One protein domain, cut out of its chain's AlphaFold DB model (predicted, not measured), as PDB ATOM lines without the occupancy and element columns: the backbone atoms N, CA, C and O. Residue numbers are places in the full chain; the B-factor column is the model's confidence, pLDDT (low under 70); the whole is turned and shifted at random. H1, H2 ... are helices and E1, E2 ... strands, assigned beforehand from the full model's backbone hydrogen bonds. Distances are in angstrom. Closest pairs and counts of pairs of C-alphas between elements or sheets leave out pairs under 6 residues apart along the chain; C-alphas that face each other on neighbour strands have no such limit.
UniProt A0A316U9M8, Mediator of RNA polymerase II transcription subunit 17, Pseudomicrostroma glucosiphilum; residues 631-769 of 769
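Overview. This is residues 631 to 769 of the 769 residues of the protein "Mediator of RNA polymerase II transcription subunit 17" of Pseudomicrostroma glucosiphilum (UniProt A0A316U9M8). A twisted five-stranded sheet has the long helix H1 and the shorter H4 side by side over one face, while its other face is bare of named helices. The helical hairpin H2 and H3 sits beyond one end of the sheet, near the beginning of H1. The printed part has 139 residues, with four named helices and five named strands in the order H1 E1 H2 H3 E2 E3 E4 E5 H4; the sheet runs E1 E2 E3 E4 E5, all antiparallel, and the class is mixed, helices and strands. The whole is only just loose, close to compact, with a radius of gyration of the C-alphas of 17.4 A and spans of 52 by 38 by 31 A.

Arrangement. Start at the sheet's edge strand E1, residues 667 to 671, where N 671 is 2.8 A from O 704 of E2, residues 702 to 710. Across E2 and E3, residues 718 to 727, find N 724 and O 705 at 2.7 A. Between E3 and E4, residues 731 to 740, N 735 and O 723 are 2.7 A apart; between E4 and the other edge strand E5, residues 746 to 751, N 736 and O 748 are 2.8 A apart. E2 to E5 form a meander, each strand the antiparallel neighbour of the one before. E3 bends by 62 degrees at residue 721 and E4 by 72 degrees at residue 737. H1, residues 632 to 657, is on the sheet at a height of 10.1 A, over E2 and along the strands. H4, residues 755 to 768, is on the same face at a height of 10.6 A, over E3 and E4; these two layers are helices on one face of a sheet. H1 touches H4 with residues 648 to 655 alone, closest at the C-alphas of Ile 651 and Arg 759, 6.2 A, at a shallow tilt of 19 degrees, the same way. With residues 634 to 638 alone H1 touches H3, residues 691 to 699, closest at the C-alphas of Pro 634 and Met 698, 7.3 A. H3 and H2, residues 679 to 688, are a hairpin whose closest C-alphas, Phe 686 and Val 694, are 4.8 A apart. H2, H3 and H4 have every O i to N i+4 pair within hydrogen-bond range; H1 has 19 of 22.

Along the chain. Find C-alpha 632 at (62.882, 18.378, 17.386); from there H1 runs 37.6 A to C-alpha 657. E2 measures 26.4 A, E3 25.2 A and E4 23.5 A. H4 runs 20.1 A and ends at C-alpha 768, (37.876, -5.748, 44.687).

Size, cuts and confidence. The C-alphas farthest apart, Ser 690 and Glu 714, are 54.1 A from each other. The printed part has no cut, and no link is long. Look for pLDDT under 70 at 19 residues, among them 656 to 666; the mean of the printed part is 82.5.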
ATOM      1  N   PHE A 631      62.234  19.537  13.256       89.56
ATOM      2  CA  PHE A 631      63.100  18.409  13.604       89.56
ATOM      3  C   PHE A 631      62.825  17.896  15.007       89.56
ATOM      4  O   PHE A 631      62.544  16.718  15.211       89.56
ATOM      5  N   LEU A 632      62.919  18.782  15.992       94.81
ATOM      6  CA  LEU A 632      62.882  18.378  17.386       94.81
ATOM      7  C   LEU A 632      61.466  18.123  17.869       94.81
ATOM      8  O   LEU A 632      61.261  17.196  18.644       94.81
ATOM      9  N   LEU A 633      60.479  18.899  17.421       93.31
ATOM     10  CA  LEU A 633      59.132  18.795  17.975       93.31
ATOM     11  C   LEU A 633      58.470  17.432  17.701       93.31
ATOM     12  O   LEU A 633      57.949  16.846  18.652       93.31
ATOM     13  N   PRO A 634      58.514  16.860  16.477       93.56
ATOM     14  CA  PRO A 634      57.935  15.540  16.236       93.56
ATOM     15  C   PRO A 634      58.691  14.429  16.980       93.56
ATOM     16  O   PRO A 634      58.065  13.508  17.503       93.56
ATOM     17  N   LEU A 635      60.021  14.540  17.083       94.62
ATOM     18  CA  LEU A 635      60.853  13.613  17.851       94.62
ATOM     19  C   LEU A 635      60.508  13.650  19.344       94.62
ATOM     20  O   LEU A 635      60.301  12.607  19.956       94.62
ATOM     21  N   LEU A 636      60.419  14.844  19.932       94.00
ATOM     22  CA  LEU A 636      60.076  15.031  21.340       94.00
ATOM     23  C   LEU A 636      58.653  14.568  21.633       94.00
ATOM     24  O   LEU A 636      58.428  13.916  22.644       94.00
ATOM     25  N   ALA A 637      57.707  14.832  20.731       91.31
ATOM     26  CA  ALA A 637      56.347  14.324  20.839       91.31
ATOM     27  C   ALA A 637      56.305  12.784  20.820       91.31
ATOM     28  O   ALA A 637      55.581  12.181  21.612       91.31
ATOM     29  N   LEU A 638      57.121  12.137  19.978       91.56
ATOM     30  CA  LEU A 638      57.241  10.677  19.947       91.56
ATOM     31  C   LEU A 638      57.892  10.130  21.225       91.56
ATOM     32  O   LEU A 638      57.395   9.163  21.795       91.56
ATOM     33  N   LEU A 639      58.972  10.753  21.701       92.06
ATOM     34  CA  LEU A 639      59.640  10.362  22.947       92.06
ATOM     35  C   LEU A 639      58.728  10.554  24.163       92.06
ATOM     36  O   LEU A 639      58.694   9.692  25.038       92.06
ATOM     37  N   HIS A 640      57.941  11.628  24.188       89.06
ATOM     38  CA  HIS A 640      56.926  11.862  25.210       89.06
ATOM     39  C   HIS A 640      55.854  10.771  25.182       89.06
ATOM     40  O   HIS A 640      55.549  10.183  26.214       89.06
ATOM     41  N   TYR A 641      55.340  10.425  23.997       89.56
ATOM     42  CA  TYR A 641      54.375   9.337  23.833       89.56
ATOM     43  C   TYR A 641      54.931   7.979  24.296       89.56
ATOM     44  O   TYR A 641      54.260   7.223  25.000       89.56
ATOM     45  N   LEU A 642      56.177   7.667  23.942       88.81
ATOM     46  CA  LEU A 642      56.855   6.444  24.377       88.81
ATOM     47  C   LEU A 642      57.082   6.423  25.895       88.81
ATOM     48  O   LEU A 642      56.879   5.393  26.535       88.81
ATOM     49  N   SER A 643      57.454   7.561  26.485       87.00
ATOM     50  CA  SER A 643      57.593   7.699  27.937       87.00
ATOM     51  C   SER A 643      56.249   7.502  28.642       87.00
ATOM     52  O   SER A 643      56.148   6.700  29.568       87.00
ATOM     53  N   PHE A 644      55.195   8.149  28.144       86.38
ATOM     54  CA  PHE A 644      53.835   8.029  28.660       86.38
ATOM     55  C   PHE A 644      53.325   6.584  28.607       86.38
ATOM     56  O   PHE A 644      52.890   6.032  29.616       86.38
ATOM     57  N   THR A 645      53.437   5.925  27.453       87.69
ATOM     58  CA  THR A 645      53.007   4.524  27.296       87.69
ATOM     59  C   THR A 645      53.822   3.560  28.160       87.69
ATOM     60  O   THR A 645      53.271   2.594  28.689       87.69
ATOM     61  N   SER A 646      55.113   3.834  28.371       86.44
ATOM     62  CA  SER A 646      55.956   3.085  29.308       86.44
ATOM     63  C   SER A 646      55.483   3.241  30.758       86.44
ATOM     64  O   SER A 646      55.371   2.242  31.468       86.44
ATOM     65  N   GLN A 647      55.119   4.455  31.184       86.62
ATOM     66  CA  GLN A 647      54.565   4.700  32.521       86.62
ATOM     67  C   GLN A 647      53.220   3.993  32.719       86.62
ATOM     68  O   GLN A 647      53.017   3.347  33.745       86.62
ATOM     69  N   VAL A 648      52.328   4.043  31.723       86.81
ATOM     70  CA  VAL A 648      51.061   3.292  31.743       86.81
ATOM     71  C   VAL A 648      51.337   1.796  31.899       86.81
ATOM     72  O   VAL A 648      50.793   1.159  32.799       86.81
ATOM     73  N   ARG A 649      52.249   1.238  31.096       88.44
ATOM     74  CA  ARG A 649      52.697  -0.159  31.215       88.44
ATOM     75  C   ARG A 649      53.229  -0.481  32.609       88.44
ATOM     76  O   ARG A 649      52.891  -1.528  33.158       88.44
ATOM     77  N   GLN A 650      54.038   0.404  33.186       88.19
ATOM     78  CA  GLN A 650      54.601   0.216  34.517       88.19
ATOM     79  C   GLN A 650      53.503   0.182  35.585       88.19
ATOM     80  O   GLN A 650      53.495  -0.751  36.381       88.19
ATOM     81  N   ILE A 651      52.554   1.126  35.558       87.88
ATOM     82  CA  ILE A 651      51.406   1.177  36.482       87.88
ATOM     83  C   ILE A 651      50.570  -0.104  36.387       87.88
ATOM     84  O   ILE A 651      50.213  -0.688  37.409       87.88
ATOM     85  N   LEU A 652      50.302  -0.576  35.166       86.06
ATOM     86  CA  LEU A 652      49.546  -1.811  34.938       86.06
ATOM     87  C   LEU A 652      50.307  -3.052  35.439       86.06
ATOM     88  O   LEU A 652      49.684  -4.011  35.883       86.06
ATOM     89  N   SER A 653      51.644  -3.034  35.403       85.31
ATOM     90  CA  SER A 653      52.485  -4.148  35.860       85.31
ATOM     91  C   SER A 653      52.785  -4.149  37.366       85.31
ATOM     92  O   SER A 653      52.890  -5.219  37.962       85.31
ATOM     93  N   SER A 654      52.913  -2.976  38.005       83.81
ATOM     94  CA  SER A 654      53.357  -2.866  39.402       83.81
ATOM     95  C   SER A 654      52.349  -3.455  40.383       83.81
ATOM     96  O   SER A 654      52.738  -4.046  41.389       83.81
ATOM     97  N   ASN A 655      51.058  -3.356  40.067       72.31
ATOM     98  CA  ASN A 655      49.993  -3.801  40.963       72.31
ATOM     99  C   ASN A 655      49.875  -5.337  41.046       72.31
ATOM    100  O   ASN A 655      49.300  -5.844  42.000       72.31
ATOM    101  N   GLY A 656      50.487  -6.090  40.122       63.69
ATOM    102  CA  GLY A 656      50.492  -7.561  40.153       63.69
ATOM    103  C   GLY A 656      51.506  -8.191  41.119       63.69
ATOM    104  O   GLY A 656      51.538  -9.410  41.253       63.69
ATOM    105  N   THR A 657      52.357  -7.396  41.777       57.50
ATOM    106  CA  THR A 657      53.493  -7.906  42.581       57.50
ATOM    107  C   THR A 657      53.345  -7.704  44.087       57.50
ATOM    108  O   THR A 657      54.325  -7.841  44.818       57.50
ATOM    109  N   SER A 658      52.135  -7.407  44.576       61.66
ATOM    110  CA  SER A 658      51.852  -7.280  46.011       61.66
ATOM    111  C   SER A 658      52.132  -8.596  46.759       61.66
ATOM    112  O   SER A 658      51.282  -9.470  46.848       61.66
ATOM    113  N   SER A 659      53.381  -8.726  47.214       50.66
ATOM    114  CA  SER A 659      54.036  -9.490  48.291       50.66
ATOM    115  C   SER A 659      53.493 -10.825  48.843       50.66
ATOM    116  O   SER A 659      54.226 -11.453  49.608       50.66
ATOM    117  N   GLN A 660      52.300 -11.321  48.531       51.78
ATOM    118  CA  GLN A 660      51.811 -12.590  49.074       51.78
ATOM    119  C   GLN A 660      51.302 -13.500  47.957       51.78
ATOM    120  O   GLN A 660      50.174 -13.400  47.505       51.78
ATOM    121  N   GLN A 661      52.185 -14.418  47.555       52.44
ATOM    122  CA  GLN A 661      51.996 -15.486  46.570       52.44
ATOM    123  C   GLN A 661      51.788 -15.042  45.105       52.44
ATOM    124  O   GLN A 661      50.752 -14.482  44.764       52.44
ATOM    125  N   PRO A 662      52.717 -15.386  44.187       55.78
ATOM    126  CA  PRO A 662      52.497 -15.228  42.753       55.78
ATOM    127  C   PRO A 662      51.413 -16.211  42.290       55.78
ATOM    128  O   PRO A 662      51.702 -17.342  41.890       55.78
ATOM    129  N   GLN A 663      50.145 -15.804  42.374       55.31
ATOM    130  CA  GLN A 663      49.070 -16.503  41.685       55.31
ATOM    131  C   GLN A 663      49.229 -16.310  40.173       55.31
ATOM    132  O   GLN A 663      49.579 -15.249  39.666       55.31
ATOM    133  N   LYS A 664      49.073 -17.413  39.449       60.66
ATOM    134  CA  LYS A 664      49.785 -17.701  38.201       60.66
ATOM    135  C   LYS A 664      49.072 -17.221  36.926       60.66
ATOM    136  O   LYS A 664      49.295 -17.838  35.888       60.66
ATOM    137  N   SER A 665      48.175 -16.226  36.957       63.00
ATOM    138  CA  SER A 665      47.151 -16.170  35.895       63.00
ATOM    139  C   SER A 665      46.741 -14.809  35.305       63.00
ATOM    140  O   SER A 665      46.082 -14.816  34.262       63.00
ATOM    141  N   ASP A 666      47.185 -13.664  35.829       69.00
ATOM    142  CA  ASP A 666      46.865 -12.369  35.205       69.00
ATOM    143  C   ASP A 666      47.856 -12.055  34.067       69.00
ATOM    144  O   ASP A 666      49.010 -11.683  34.281       69.00
ATOM    145  N   SER A 667      47.409 -12.243  32.818       81.12
ATOM    146  CA  SER A 667      48.179 -11.852  31.634       81.12
ATOM    147  C   SER A 667      47.827 -10.424  31.232       81.12
ATOM    148  O   SER A 667      46.667 -10.127  30.950       81.12
ATOM    149  N   TYR A 668      48.834  -9.564  31.152       81.50
ATOM    150  CA  TYR A 668      48.719  -8.200  30.647       81.50
ATOM    151  C   TYR A 668      49.239  -8.138  29.204       81.50
ATOM    152  O   TYR A 668      50.294  -8.693  28.894       81.50
ATOM    153  N   SER A 669      48.503  -7.457  28.325       85.19
ATOM    154  CA  SER A 669      48.942  -7.157  26.961       85.19
ATOM    155  C   SER A 669      48.689  -5.685  26.675       85.19
ATOM    156  O   SER A 669      47.556  -5.231  26.780       85.19
ATOM    157  N   PHE A 670      49.726  -4.945  26.296       84.62
ATOM    158  CA  PHE A 670      49.607  -3.559  25.850       84.62
ATOM    159  C   PHE A 670      50.348  -3.402  24.540       84.62
ATOM    160  O   PHE A 670      51.537  -3.717  24.446       84.62
ATOM    161  N   ASP A 671      49.635  -2.888  23.552       85.81
ATOM    162  CA  ASP A 671      50.162  -2.539  22.253       85.81
ATOM    163  C   ASP A 671      50.127  -1.014  22.105       85.81
ATOM    164  O   ASP A 671      49.080  -0.389  21.912       85.81
ATOM    165  N   ALA A 672      51.309  -0.404  22.202       81.88
ATOM    166  CA  ALA A 672      51.486   1.041  22.109       81.88
ATOM    167  C   ALA A 672      51.118   1.609  20.727       81.88
ATOM    168  O   ALA A 672      50.979   2.823  20.600       81.88
ATOM    169  N   PHE A 673      50.972   0.773  19.695       83.44
ATOM    170  CA  PHE A 673      50.806   1.213  18.308       83.44
ATOM    171  C   PHE A 673      49.638   0.545  17.577       83.44
ATOM    172  O   PHE A 673      49.542   0.649  16.354       83.44
ATOM    173  N   GLN A 674      48.722  -0.082  18.316       79.06
ATOM    174  CA  GLN A 674      47.633  -0.891  17.765       79.06
ATOM    175  C   GLN A 674      46.775  -0.167  16.710       79.06
ATOM    176  O   GLN A 674      46.227  -0.793  15.806       79.06
ATOM    177  N   SER A 675      46.649   1.158  16.816       73.31
ATOM    178  CA  SER A 675      45.781   1.961  15.948       73.31
ATOM    179  C   SER A 675      46.457   2.532  14.699       73.31
ATOM    180  O   SER A 675      45.788   3.234  13.941       73.31
ATOM    181  N   LEU A 676      47.752   2.279  14.463       77.81
ATOM    182  CA  LEU A 676      48.447   2.839  13.301       77.81
ATOM    183  C   LEU A 676      47.873   2.235  12.002       77.81
ATOM    184  O   LEU A 676      48.171   1.083  11.685       77.81
ATOM    185  N   PRO A 677      47.105   2.996  11.188       70.38
ATOM    186  CA  PRO A 677      46.375   2.439  10.043       70.38
ATOM    187  C   PRO A 677      47.310   1.905   8.945       70.38
ATOM    188  O   PRO A 677      46.917   1.083   8.123       70.38
ATOM    189  N   SER A 678      48.555   2.388   8.914       86.31
ATOM    190  CA  SER A 678      49.674   1.805   8.173       86.31
ATOM    191  C   SER A 678      50.977   2.417   8.704       86.31
ATOM    192  O   SER A 678      51.179   3.622   8.517       86.31
ATOM    193  N   PRO A 679      51.878   1.631   9.325       81.38
ATOM    194  CA  PRO A 679      53.158   2.135   9.828       81.38
ATOM    195  C   PRO A 679      53.982   2.837   8.745       81.38
ATOM    196  O   PRO A 679      54.566   3.884   8.994       81.38
ATOM    197  N   ALA A 680      53.953   2.319   7.512       85.44
ATOM    198  CA  ALA A 680      54.644   2.921   6.374       85.44
ATOM    199  C   ALA A 680      54.063   4.290   5.987       85.44
ATOM    200  O   ALA A 680      54.817   5.230   5.746       85.44
ATOM    201  N   ARG A 681      52.728   4.435   5.948       87.19
ATOM    202  CA  ARG A 681      52.094   5.736   5.664       87.19
ATOM    203  C   ARG A 681      52.323   6.732   6.786       87.19
ATOM    204  O   ARG A 681      52.583   7.895   6.499       87.19
ATOM    205  N   TRP A 682      52.238   6.281   8.034       89.00
ATOM    206  CA  TRP A 682      52.513   7.119   9.192       89.00
ATOM    207  C   TRP A 682      53.961   7.609   9.173       89.00
ATOM    208  O   TRP A 682      54.192   8.809   9.264       89.00
ATOM    209  N   LEU A 683      54.920   6.709   8.941       84.31
ATOM    210  CA  LEU A 683      56.336   7.053   8.847       84.31
ATOM    211  C   LEU A 683      56.610   7.996   7.669       84.31
ATOM    212  O   LEU A 683      57.378   8.939   7.806       84.31
ATOM    213  N   ASN A 684      55.952   7.789   6.526       87.81
ATOM    214  CA  ASN A 684      56.069   8.685   5.378       87.81
ATOM    215  C   ASN A 684      55.496  10.080   5.692       87.81
ATOM    216  O   ASN A 684      56.165  11.082   5.464       87.81
ATOM    217  N   ALA A 685      54.315  10.161   6.309       87.44
ATOM    218  CA  ALA A 685      53.744  11.431   6.760       87.44
ATOM    219  C   ALA A 685      54.626  12.119   7.816       87.44
ATOM    220  O   ALA A 685      54.778  13.335   7.789       87.44
ATOM    221  N   PHE A 686      55.245  11.347   8.708       85.12
ATOM    222  CA  PHE A 686      56.142  11.833   9.753       85.12
ATOM    223  C   PHE A 686      57.473  12.361   9.195       85.12
ATOM    224  O   PHE A 686      57.943  13.415   9.617       85.12
ATOM    225  N   LEU A 687      58.069  11.663   8.224       85.25
ATOM    226  CA  LEU A 687      59.344  12.045   7.612       85.25
ATOM    227  C   LEU A 687      59.160  13.108   6.524       85.25
ATOM    228  O   LEU A 687      59.794  14.160   6.566       85.25
ATOM    229  N   TYR A 688      58.263  12.883   5.569       87.38
ATOM    230  CA  TYR A 688      58.145  13.680   4.344       87.38
ATOM    231  C   TYR A 688      56.925  14.601   4.317       87.38
ATOM    232  O   TYR A 688      56.924  15.564   3.554       87.38
ATOM    233  N   GLY A 689      55.933  14.385   5.182       88.06
ATOM    234  CA  GLY A 689      54.702  15.175   5.184       88.06
ATOM    235  C   GLY A 689      54.907  16.650   5.536       88.06
ATOM    236  O   GLY A 689      55.894  17.043   6.165       88.06
ATOM    237  N   SER A 690      53.961  17.495   5.141       91.38
ATOM    238  CA  SER A 690      53.917  18.894   5.579       91.38
ATOM    239  C   SER A 690      53.797  18.990   7.112       91.38
ATOM    240  O   SER A 690      53.301  18.054   7.740       91.38
ATOM    241  N   PRO A 691      54.162  20.115   7.757       89.81
ATOM    242  CA  PRO A 691      53.999  20.274   9.210       89.81
ATOM    243  C   PRO A 691      52.584  19.941   9.716       89.81
ATOM    244  O   PRO A 691      52.414  19.377  10.797       89.81
ATOM    245  N   LYS A 692      51.553  20.211   8.901       91.06
ATOM    246  CA  LYS A 692      50.154  19.857   9.191       91.06
ATOM    247  C   LYS A 692      49.903  18.351   9.138       91.06
ATOM    248  O   LYS A 692      49.196  17.827   9.996       91.06
ATOM    249  N   GLU A 693      50.481  17.661   8.161       92.19
ATOM    250  CA  GLU A 693      50.400  16.201   8.037       92.19
ATOM    251  C   GLU A 693      51.174  15.506   9.152       92.19
ATOM    252  O   GLU A 693      50.640  14.579   9.749       92.19
ATOM    253  N   VAL A 694      52.367  15.999   9.503       90.25
ATOM    254  CA  VAL A 694      53.154  15.496  10.640       90.25
ATOM    255  C   VAL A 694      52.352  15.647  11.934       90.25
ATOM    256  O   VAL A 694      52.190  14.685  12.680       90.25
ATOM    257  N   LYS A 695      51.761  16.823  12.178       90.56
ATOM    258  CA  LYS A 695      50.890  17.072  13.338       90.56
ATOM    259  C   LYS A 695      49.663  16.154  13.348       90.56
ATOM    260  O   LYS A 695      49.279  15.652  14.402       90.56
ATOM    261  N   GLY A 696      49.051  15.915  12.187       90.12
ATOM    262  CA  GLY A 696      47.948  14.964  12.023       90.12
ATOM    263  C   GLY A 696      48.364  13.521  12.316       90.12
ATOM    264  O   GLY A 696      47.679  12.827  13.065       90.12
ATOM    265  N   ALA A 697      49.517  13.099  11.796       88.88
ATOM    266  CA  ALA A 697      50.105  11.787  12.032       88.88
ATOM    267  C   ALA A 697      50.440  11.586  13.517       88.88
ATOM    268  O   ALA A 697      50.097  10.550  14.086       88.88
ATOM    269  N   MET A 698      51.004  12.590  14.191       88.94
ATOM    270  CA  MET A 698      51.266  12.530  15.633       88.94
ATOM    271  C   MET A 698      49.976  12.423  16.455       88.94
ATOM    272  O   MET A 698      49.913  11.642  17.394       88.94
ATOM    273  N   ARG A 699      48.901  13.120  16.065       88.56
ATOM    274  CA  ARG A 699      47.569  12.997  16.704       88.56
ATOM    275  C   ARG A 699      46.853  11.668  16.429       88.56
ATOM    276  O   ARG A 699      45.843  11.370  17.073       88.56
ATOM    277  N   SER A 700      47.330  10.907  15.445       87.31
ATOM    278  CA  SER A 700      46.847   9.554  15.145       87.31
ATOM    279  C   SER A 700      47.559   8.473  15.955       87.31
ATOM    280  O   SER A 700      47.150   7.319  15.893       87.31
ATOM    281  N   LEU A 701      48.596   8.832  16.726       88.38
ATOM    282  CA  LEU A 701      49.212   7.910  17.670       88.38
ATOM    283  C   LEU A 701      48.210   7.579  18.774       88.38
ATOM    284  O   LEU A 701      47.899   8.410  19.635       88.38
ATOM    285  N   SER A 702      47.722   6.345  18.730       89.31
ATOM    286  CA  SER A 702      47.031   5.725  19.847       89.31
ATOM    287  C   SER A 702      47.470   4.281  20.060       89.31
ATOM    288  O   SER A 702      47.771   3.544  19.115       89.31
ATOM    289  N   GLY A 703      47.481   3.887  21.323       86.81
ATOM    290  CA  GLY A 703      47.742   2.534  21.783       86.81
ATOM    291  C   GLY A 703      46.561   2.029  22.591       86.81
ATOM    292  O   GLY A 703      45.741   2.819  23.070       86.81
ATOM    293  N   SER A 704      46.475   0.718  22.763       89.12
ATOM    294  CA  SER A 704      45.573   0.148  23.752       89.12
ATOM    295  C   SER A 704      46.236  -1.000  24.496       89.12
ATOM    296  O   SER A 704      47.147  -1.656  23.992       89.12
ATOM    297  N   GLY A 705      45.788  -1.248  25.717       85.94
ATOM    298  CA  GLY A 705      46.124  -2.458  26.435       85.94
ATOM    299  C   GLY A 705      44.937  -3.016  27.175       85.94
ATOM    300  O   GLY A 705      44.040  -2.296  27.595       85.94
ATOM    301  N   THR A 706      44.958  -4.323  27.341       85.75
ATOM    302  CA  THR A 706      43.897  -5.085  27.976       85.75
ATOM    303  C   THR A 706      44.479  -5.888  29.130       85.75
ATOM    304  O   THR A 706      45.470  -6.608  28.958       85.75
ATOM    305  N   ILE A 707      43.860  -5.782  30.305       84.94
ATOM    306  CA  ILE A 707      44.119  -6.675  31.437       84.94
ATOM    307  C   ILE A 707      43.122  -7.827  31.353       84.94
ATOM    308  O   ILE A 707      41.909  -7.605  31.326       84.94
ATOM    309  N   PHE A 708      43.636  -9.055  31.339       85.56
ATOM    310  CA  PHE A 708      42.817 -10.259  31.370       85.56
ATOM    311  C   PHE A 708      42.817 -10.870  32.772       85.56
ATOM    312  O   PHE A 708      43.885 -11.035  33.359       85.56
ATOM    313  N   SER A 709      41.642 -11.263  33.271       83.44
ATOM    314  CA  SER A 709      41.535 -12.229  34.369       83.44
ATOM    315  C   SER A 709      41.494 -13.627  33.781       83.44
ATOM    316  O   SER A 709      40.732 -13.897  32.853       83.44
ATOM    317  N   SER A 710      42.258 -14.545  34.357       77.50
ATOM    318  CA  SER A 710      42.066 -15.973  34.115       77.50
ATOM    319  C   SER A 710      41.373 -16.567  35.333       77.50
ATOM    320  O   SER A 710      41.983 -16.718  36.391       77.50
ATOM    321  N   GLN A 711      40.069 -16.822  35.199       68.81
ATOM    322  CA  GLN A 711      39.208 -17.201  36.323       68.81
ATOM    323  C   GLN A 711      39.084 -18.723  36.529       68.81
ATOM    324  O   GLN A 711      38.411 -19.142  37.460       68.81
ATOM    325  N   ASN A 712      39.735 -19.566  35.716       68.25
ATOM    326  CA  ASN A 712      39.808 -21.014  35.946       68.25
ATOM    327  C   ASN A 712      40.937 -21.656  35.128       68.25
ATOM    328  O   ASN A 712      41.071 -21.399  33.932       68.25
ATOM    329  N   SER A 713      41.733 -22.527  35.756       68.12
ATOM    330  CA  SER A 713      42.917 -23.145  35.138       68.12
ATOM    331  C   SER A 713      42.611 -24.202  34.071       68.12
ATOM    332  O   SER A 713      43.521 -24.582  33.342       68.12
ATOM    333  N   GLU A 714      41.370 -24.686  33.972       76.12
ATOM    334  CA  GLU A 714      41.041 -25.848  33.131       76.12
ATOM    335  C   GLU A 714      40.351 -25.510  31.799       76.12
ATOM    336  O   GLU A 714      40.452 -26.300  30.871       76.12
ATOM    337  N   ASN A 715      39.740 -24.328  31.650       68.25
ATOM    338  CA  ASN A 715      39.135 -23.853  30.395       68.25
ATOM    339  C   ASN A 715      39.334 -22.336  30.281       68.25
ATOM    340  O   ASN A 715      38.436 -21.561  30.596       68.25
ATOM    341  N   ALA A 716      40.551 -21.922  29.917       61.84
ATOM    342  CA  ALA A 716      41.048 -20.547  30.008       61.84
ATOM    343  C   ALA A 716      40.377 -19.558  29.027       61.84
ATOM    344  O   ALA A 716      41.029 -18.997  28.144       61.84
ATOM    345  N   GLU A 717      39.082 -19.298  29.191       79.56
ATOM    346  CA  GLU A 717      38.467 -18.085  28.663       79.56
ATOM    347  C   GLU A 717      39.038 -16.888  29.429       79.56
ATOM    348  O   GLU A 717      38.811 -16.701  30.626       79.56
ATOM    349  N   LYS A 718      39.848 -16.089  28.732       84.06
ATOM    350  CA  LYS A 718      40.391 -14.843  29.264       84.06
ATOM    351  C   LYS A 718      39.284 -13.797  29.277       84.06
ATOM    352  O   LYS A 718      38.888 -13.310  28.220       84.06
ATOM    353  N   THR A 719      38.808 -13.423  30.458       85.94
ATOM    354  CA  THR A 719      37.846 -12.329  30.590       85.94
ATOM    355  C   THR A 719      38.597 -11.001  30.608       85.94
ATOM    356  O   THR A 719      39.554 -10.818  31.361       85.94
ATOM    357  N   VAL A 720      38.206 -10.067  29.738       87.50
ATOM    358  CA  VAL A 720      38.777  -8.713  29.725       87.50
ATOM    359  C   VAL A 720      38.214  -7.958  30.923       87.50
ATOM    360  O   VAL A 720      37.008  -7.745  31.009       87.50
ATOM    361  N   LEU A 721      39.080  -7.559  31.849       85.00
ATOM    362  CA  LEU A 721      38.696  -6.770  33.023       85.00
ATOM    363  C   LEU A 721      38.715  -5.278  32.724       85.00
ATOM    364  O   LEU A 721      37.839  -4.530  33.152       85.00
ATOM    365  N   LEU A 722      39.750  -4.863  32.000       86.94
ATOM    366  CA  LEU A 722      40.094  -3.473  31.777       86.94
ATOM    367  C   LEU A 722      40.670  -3.334  30.378       86.94
ATOM    368  O   LEU A 722      41.600  -4.055  30.027       86.94
ATOM    369  N   GLU A 723      40.160  -2.381  29.616       90.06
ATOM    370  CA  GLU A 723      40.733  -1.943  28.351       90.06
ATOM    371  C   GLU A 723      41.155  -0.478  28.502       90.06
ATOM    372  O   GLU A 723      40.341   0.405  28.756       90.06
ATOM    373  N   VAL A 724      42.451  -0.212  28.406       88.00
ATOM    374  CA  VAL A 724      43.044   1.121  28.510       88.00
ATOM    375  C   VAL A 724      43.418   1.563  27.111       88.00
ATOM    376  O   VAL A 724      44.215   0.914  26.449       88.00
ATOM    377  N   THR A 725      42.880   2.685  26.664       89.38
ATOM    378  CA  THR A 725      43.221   3.323  25.391       89.38
ATOM    379  C   THR A 725      44.001   4.600  25.682       89.38
ATOM    380  O   THR A 725      43.642   5.382  26.559       89.38
ATOM    381  N   CYS A 726      45.107   4.787  24.976       88.00
ATOM    382  CA  CYS A 726      46.013   5.919  25.124       88.00
ATOM    383  C   CYS A 726      46.052   6.673  23.802       88.00
ATOM    384  O   CYS A 726      46.288   6.050  22.769       88.00
ATOM    385  N   ARG A 727      45.868   7.992  23.810       87.12
ATOM    386  CA  ARG A 727      45.964   8.839  22.617       87.12
ATOM    387  C   ARG A 727      46.792  10.089  22.907       87.12
ATOM    388  O   ARG A 727      46.600  10.745  23.925       87.12
ATOM    389  N   TYR A 728      47.706  10.432  22.002       83.31
ATOM    390  CA  TYR A 728      48.552  11.626  22.130       83.31
ATOM    391  C   TYR A 728      47.730  12.935  21.977       83.31
ATOM    392  O   TYR A 728      46.863  12.987  21.098       83.31
ATOM    393  N   PRO A 729      48.005  14.031  22.724       75.19
ATOM    394  CA  PRO A 729      49.101  14.214  23.678       75.19
ATOM    395  C   PRO A 729      48.940  13.441  24.989       75.19
ATOM    396  O   PRO A 729      49.857  12.702  25.310       75.19
ATOM    397  N   ASP A 730      47.788  13.524  25.662       76.12
ATOM    398  CA  ASP A 730      47.579  12.944  27.004       76.12
ATOM    399  C   ASP A 730      46.115  12.508  27.233       76.12
ATOM    400  O   ASP A 730      45.536  12.703  28.301       76.12
ATOM    401  N   GLU A 731      45.450  11.964  26.212       83.25
ATOM    402  CA  GLU A 731      44.090  11.441  26.362       83.25
ATOM    403  C   GLU A 731      44.145   9.951  26.728       83.25
ATOM    404  O   GLU A 731      44.310   9.084  25.870       83.25
ATOM    405  N   LEU A 732      44.004   9.651  28.022       85.50
ATOM    406  CA  LEU A 732      43.785   8.292  28.512       85.50
ATOM    407  C   LEU A 732      42.281   8.032  28.654       85.50
ATOM    408  O   LEU A 732      41.572   8.798  29.313       85.50
ATOM    409  N   SER A 733      41.789   6.946  28.069       86.38
ATOM    410  CA  SER A 733      40.423   6.466  28.281       86.38
ATOM    411  C   SER A 733      40.420   5.018  28.736       86.38
ATOM    412  O   SER A 733      41.081   4.162  28.155       86.38
ATOM    413  N   ILE A 734      39.655   4.737  29.782       85.81
ATOM    414  CA  ILE A 734      39.496   3.401  30.343       85.81
ATOM    415  C   ILE A 734      38.102   2.891  29.996       85.81
ATOM    416  O   ILE A 734      37.110   3.584  30.208       85.81
ATOM    417  N   HIS A 735      38.022   1.664  29.504       87.06
ATOM    418  CA  HIS A 735      36.795   0.934  29.250       87.06
ATOM    419  C   HIS A 735      36.733  -0.301  30.164       87.06
ATOM    420  O   HIS A 735      37.636  -1.136  30.190       87.06
ATOM    421  N   LEU A 736      35.668  -0.380  30.964       87.25
ATOM    422  CA  LEU A 736      35.400  -1.426  31.954       87.25
ATOM    423  C   LEU A 736      34.227  -2.286  31.463       87.25
ATOM    424  O   LEU A 736      33.083  -1.989  31.827       87.25
ATOM    425  N   PRO A 737      34.463  -3.318  30.633       83.62
ATOM    426  CA  PRO A 737      33.400  -4.051  29.938       83.62
ATOM    427  C   PRO A 737      32.451  -4.801  30.882       83.62
ATOM    428  O   PRO A 737      31.285  -4.991  30.555       83.62
ATOM    429  N   LEU A 738      32.921  -5.198  32.068       82.44
ATOM    430  CA  LEU A 738      32.134  -5.968  33.038       82.44
ATOM    431  C   LEU A 738      31.330  -5.095  34.014       82.44
ATOM    432  O   LEU A 738      30.462  -5.607  34.721       82.44
ATOM    433  N   ARG A 739      31.581  -3.778  34.060       78.12
ATOM    434  CA  ARG A 739      30.887  -2.885  34.995       78.12
ATOM    435  C   ARG A 739      29.515  -2.518  34.438       78.12
ATOM    436  O   ARG A 739      29.398  -2.041  33.309       78.12
ATOM    437  N   ARG A 740      28.468  -2.737  35.234       65.44
ATOM    438  CA  ARG A 740      27.085  -2.423  34.859       65.44
ATOM    439  C   ARG A 740      26.807  -0.937  35.082       65.44
ATOM    440  O   ARG A 740      27.033  -0.418  36.173       65.44
ATOM    441  N   ARG A 741      26.327  -0.250  34.051       74.38
ATOM    442  CA  ARG A 741      25.823   1.125  34.129       74.38
ATOM    443  C   ARG A 741      24.465   1.165  34.837       74.38
ATOM    444  O   ARG A 741      23.781   0.150  34.972       74.38
ATOM    445  N   VAL A 742      24.058   2.365  35.256       69.69
ATOM    446  CA  VAL A 742      22.760   2.632  35.916       69.69
ATOM    447  C   VAL A 742      21.567   2.282  35.010       69.69
ATOM    448  O   VAL A 742      20.510   1.898  35.498       69.69
ATOM    449  N   ASP A 743      21.751   2.358  33.692       70.88
ATOM    450  CA  ASP A 743      20.778   1.958  32.664       70.88
ATOM    451  C   ASP A 743      20.687   0.427  32.460       70.88
ATOM    452  O   ASP A 743      19.878  -0.052  31.667       70.88
ATOM    453  N   GLY A 744      21.498  -0.353  33.183       70.12
ATOM    454  CA  GLY A 744      21.550  -1.809  33.096       70.12
ATOM    455  C   GLY A 744      22.452  -2.355  31.984       70.12
ATOM    456  O   GLY A 744      22.660  -3.574  31.963       70.12
ATOM    457  N   ALA A 745      23.012  -1.500  31.118       76.06
ATOM    458  CA  ALA A 745      23.966  -1.891  30.080       76.06
ATOM    459  C   ALA A 745      25.345  -2.219  30.682       76.06
ATOM    460  O   ALA A 745      25.747  -1.669  31.706       76.06
ATOM    461  N   LEU A 746      26.078  -3.137  30.054       78.12
ATOM    462  CA  LEU A 746      27.454  -3.473  30.430       78.12
ATOM    463  C   LEU A 746      28.435  -2.525  29.727       78.12
ATOM    464  O   LEU A 746      28.222  -2.173  28.567       78.12
ATOM    465  N   GLY A 747      29.500  -2.125  30.422       79.69
ATOM    466  CA  GLY A 747      30.569  -1.286  29.879       79.69
ATOM    467  C   GLY A 747      30.523   0.155  30.380       79.69
ATOM    468  O   GLY A 747      29.652   0.933  29.993       79.69
ATOM    469  N   VAL A 748      31.490   0.573  31.198       85.38
ATOM    470  CA  VAL A 748      31.686   1.992  31.562       85.38
ATOM    471  C   VAL A 748      32.932   2.517  30.857       85.38
ATOM    472  O   VAL A 748      33.992   1.910  30.967       85.38
ATOM    473  N   THR A 749      32.815   3.647  30.153       86.75
ATOM    474  CA  THR A 749      33.962   4.342  29.553       86.75
ATOM    475  C   THR A 749      34.234   5.605  30.351       86.75
ATOM    476  O   THR A 749      33.395   6.504  30.399       86.75
ATOM    477  N   LEU A 750      35.401   5.669  30.974       87.12
ATOM    478  CA  LEU A 750      35.922   6.854  31.633       87.12
ATOM    479  C   LEU A 750      36.888   7.528  30.652       87.12
ATOM    480  O   LEU A 750      37.839   6.903  30.188       87.12
ATOM    481  N   GLY A 751      36.614   8.773  30.271       87.38
ATOM    482  CA  GLY A 751      37.463   9.535  29.352       87.38
ATOM    483  C   GLY A 751      38.317  10.563  30.086       87.38
ATOM    484  O   GLY A 751      37.839  11.159  31.046       87.38
ATOM    485  N   ARG A 752      39.532  10.816  29.581       86.69
ATOM    486  CA  ARG A 752      40.481  11.841  30.067       86.69
ATOM    487  C   ARG A 752      40.905  11.657  31.520       86.69
ATOM    488  O   ARG A 752      40.777  12.564  32.332       86.69
ATOM    489  N   ILE A 753      41.421  10.475  31.813       88.81
ATOM    490  CA  ILE A 753      41.874  10.108  33.152       88.81
ATOM    491  C   ILE A 753      43.356  10.462  33.300       88.81
ATOM    492  O   ILE A 753      44.154  10.211  32.394       88.81
ATOM    493  N   GLY A 754      43.742  11.033  34.438       88.88
ATOM    494  CA  GLY A 754      45.154  11.280  34.751       88.88
ATOM    495  C   GLY A 754      45.919   9.992  35.091       88.88
ATOM    496  O   GLY A 754      45.336   9.007  35.532       88.88
ATOM    497  N   LEU A 755      47.253   9.985  34.972       86.44
ATOM    498  CA  LEU A 755      48.066   8.821  35.383       86.44
ATOM    499  C   LEU A 755      47.900   8.466  36.875       86.44
ATOM    500  O   LEU A 755      47.949   7.292  37.239       86.44
ATOM    501  N   GLY A 756      47.682   9.470  37.734       88.81
ATOM    502  CA  GLY A 756      47.395   9.268  39.159       88.81
ATOM    503  C   GLY A 756      46.055   8.568  39.388       88.81
ATOM    504  O   GLY A 756      46.002   7.565  40.092       88.81
ATOM    505  N   GLU A 757      45.006   9.030  38.709       91.75
ATOM    506  CA  GLU A 757      43.672   8.420  38.756       91.75
ATOM    507  C   GLU A 757      43.691   6.994  38.192       91.75
ATOM    508  O   GLU A 757      43.099   6.092  38.775       91.75
ATOM    509  N   LEU A 758      44.429   6.743  37.099       89.88
ATOM    510  CA  LEU A 758      44.625   5.389  36.574       89.88
ATOM    511  C   LEU A 758      45.247   4.474  37.635       89.88
ATOM    512  O   LEU A 758      44.800   3.342  37.800       89.88
ATOM    513  N   ARG A 759      46.264   4.943  38.366       90.94
ATOM    514  CA  ARG A 759      46.893   4.159  39.437       90.94
ATOM    515  C   ARG A 759      45.901   3.836  40.557       90.94
ATOM    516  O   ARG A 759      45.911   2.704  41.038       90.94
ATOM    517  N   GLU A 760      45.066   4.792  40.956       91.88
ATOM    518  CA  GLU A 760      44.014   4.584  41.961       91.88
ATOM    519  C   GLU A 760      42.960   3.582  41.475       91.88
ATOM    520  O   GLU A 760      42.672   2.624  42.187       91.88
ATOM    521  N   ILE A 761      42.483   3.715  40.233       89.75
ATOM    522  CA  ILE A 761      41.501   2.803  39.625       89.75
ATOM    523  C   ILE A 761      42.058   1.378  39.524       89.75
ATOM    524  O   ILE A 761      41.378   0.419  39.875       89.75
ATOM    525  N   VAL A 762      43.299   1.207  39.055       87.81
ATOM    526  CA  VAL A 762      43.914  -0.130  38.945       87.81
ATOM    527  C   VAL A 762      44.136  -0.736  40.334       87.81
ATOM    528  O   VAL A 762      44.039  -1.953  40.483       87.81
ATOM    529  N   LYS A 763      44.415   0.084  41.355       89.38
ATOM    530  CA  LYS A 763      44.520  -0.372  42.744       89.38
ATOM    531  C   LYS A 763      43.159  -0.823  43.283       89.38
ATOM    532  O   LYS A 763      43.070  -1.928  43.805       89.38
ATOM    533  N   GLU A 764      42.108  -0.034  43.084       89.56
ATOM    534  CA  GLU A 764      40.738  -0.370  43.497       89.56
ATOM    535  C   GLU A 764      40.262  -1.680  42.846       89.56
ATOM    536  O   GLU A 764      39.804  -2.583  43.538       89.56
ATOM    537  N   ILE A 765      40.489  -1.853  41.537       85.31
ATOM    538  CA  ILE A 765      40.158  -3.096  40.814       85.31
ATOM    539  C   ILE A 765      40.943  -4.298  41.361       85.31
ATOM    540  O   ILE A 765      40.433  -5.416  41.358       85.31
ATOM    541  N   SER A 766      42.189  -4.093  41.802       82.31
ATOM    542  CA  SER A 766      42.993  -5.166  42.400       82.31
ATOM    543  C   SER A 766      42.566  -5.530  43.823       82.31
ATOM    544  O   SER A 766      42.801  -6.660  44.229       82.31
ATOM    545  N   GLU A 767      41.953  -4.599  44.561       84.38
ATOM    546  CA  GLU A 767      41.431  -4.819  45.917       84.38
ATOM    547  C   GLU A 767      40.013  -5.418  45.913       84.38
ATOM    548  O   GLU A 767      39.630  -6.077  46.875       84.38
ATOM    549  N   GLU A 768      39.229  -5.190  44.850       80.88
ATOM    550  CA  GLU A 768      37.876  -5.748  44.687       80.88
ATOM    551  C   GLU A 768      37.881  -7.222  44.226       80.88
ATOM    552  O   GLU A 768      36.884  -7.926  44.403       80.88
ATOM    553  N   LYS A 769      38.993  -7.691  43.640       68.38
ATOM    554  CA  LYS A 769      39.244  -9.111  43.337       68.38
ATOM    555  C   LYS A 769      39.573  -9.901  44.600       68.38
ATOM    556  O   LYS A 769      39.087 -11.053  44.686       68.38
TER     557      LYS A 769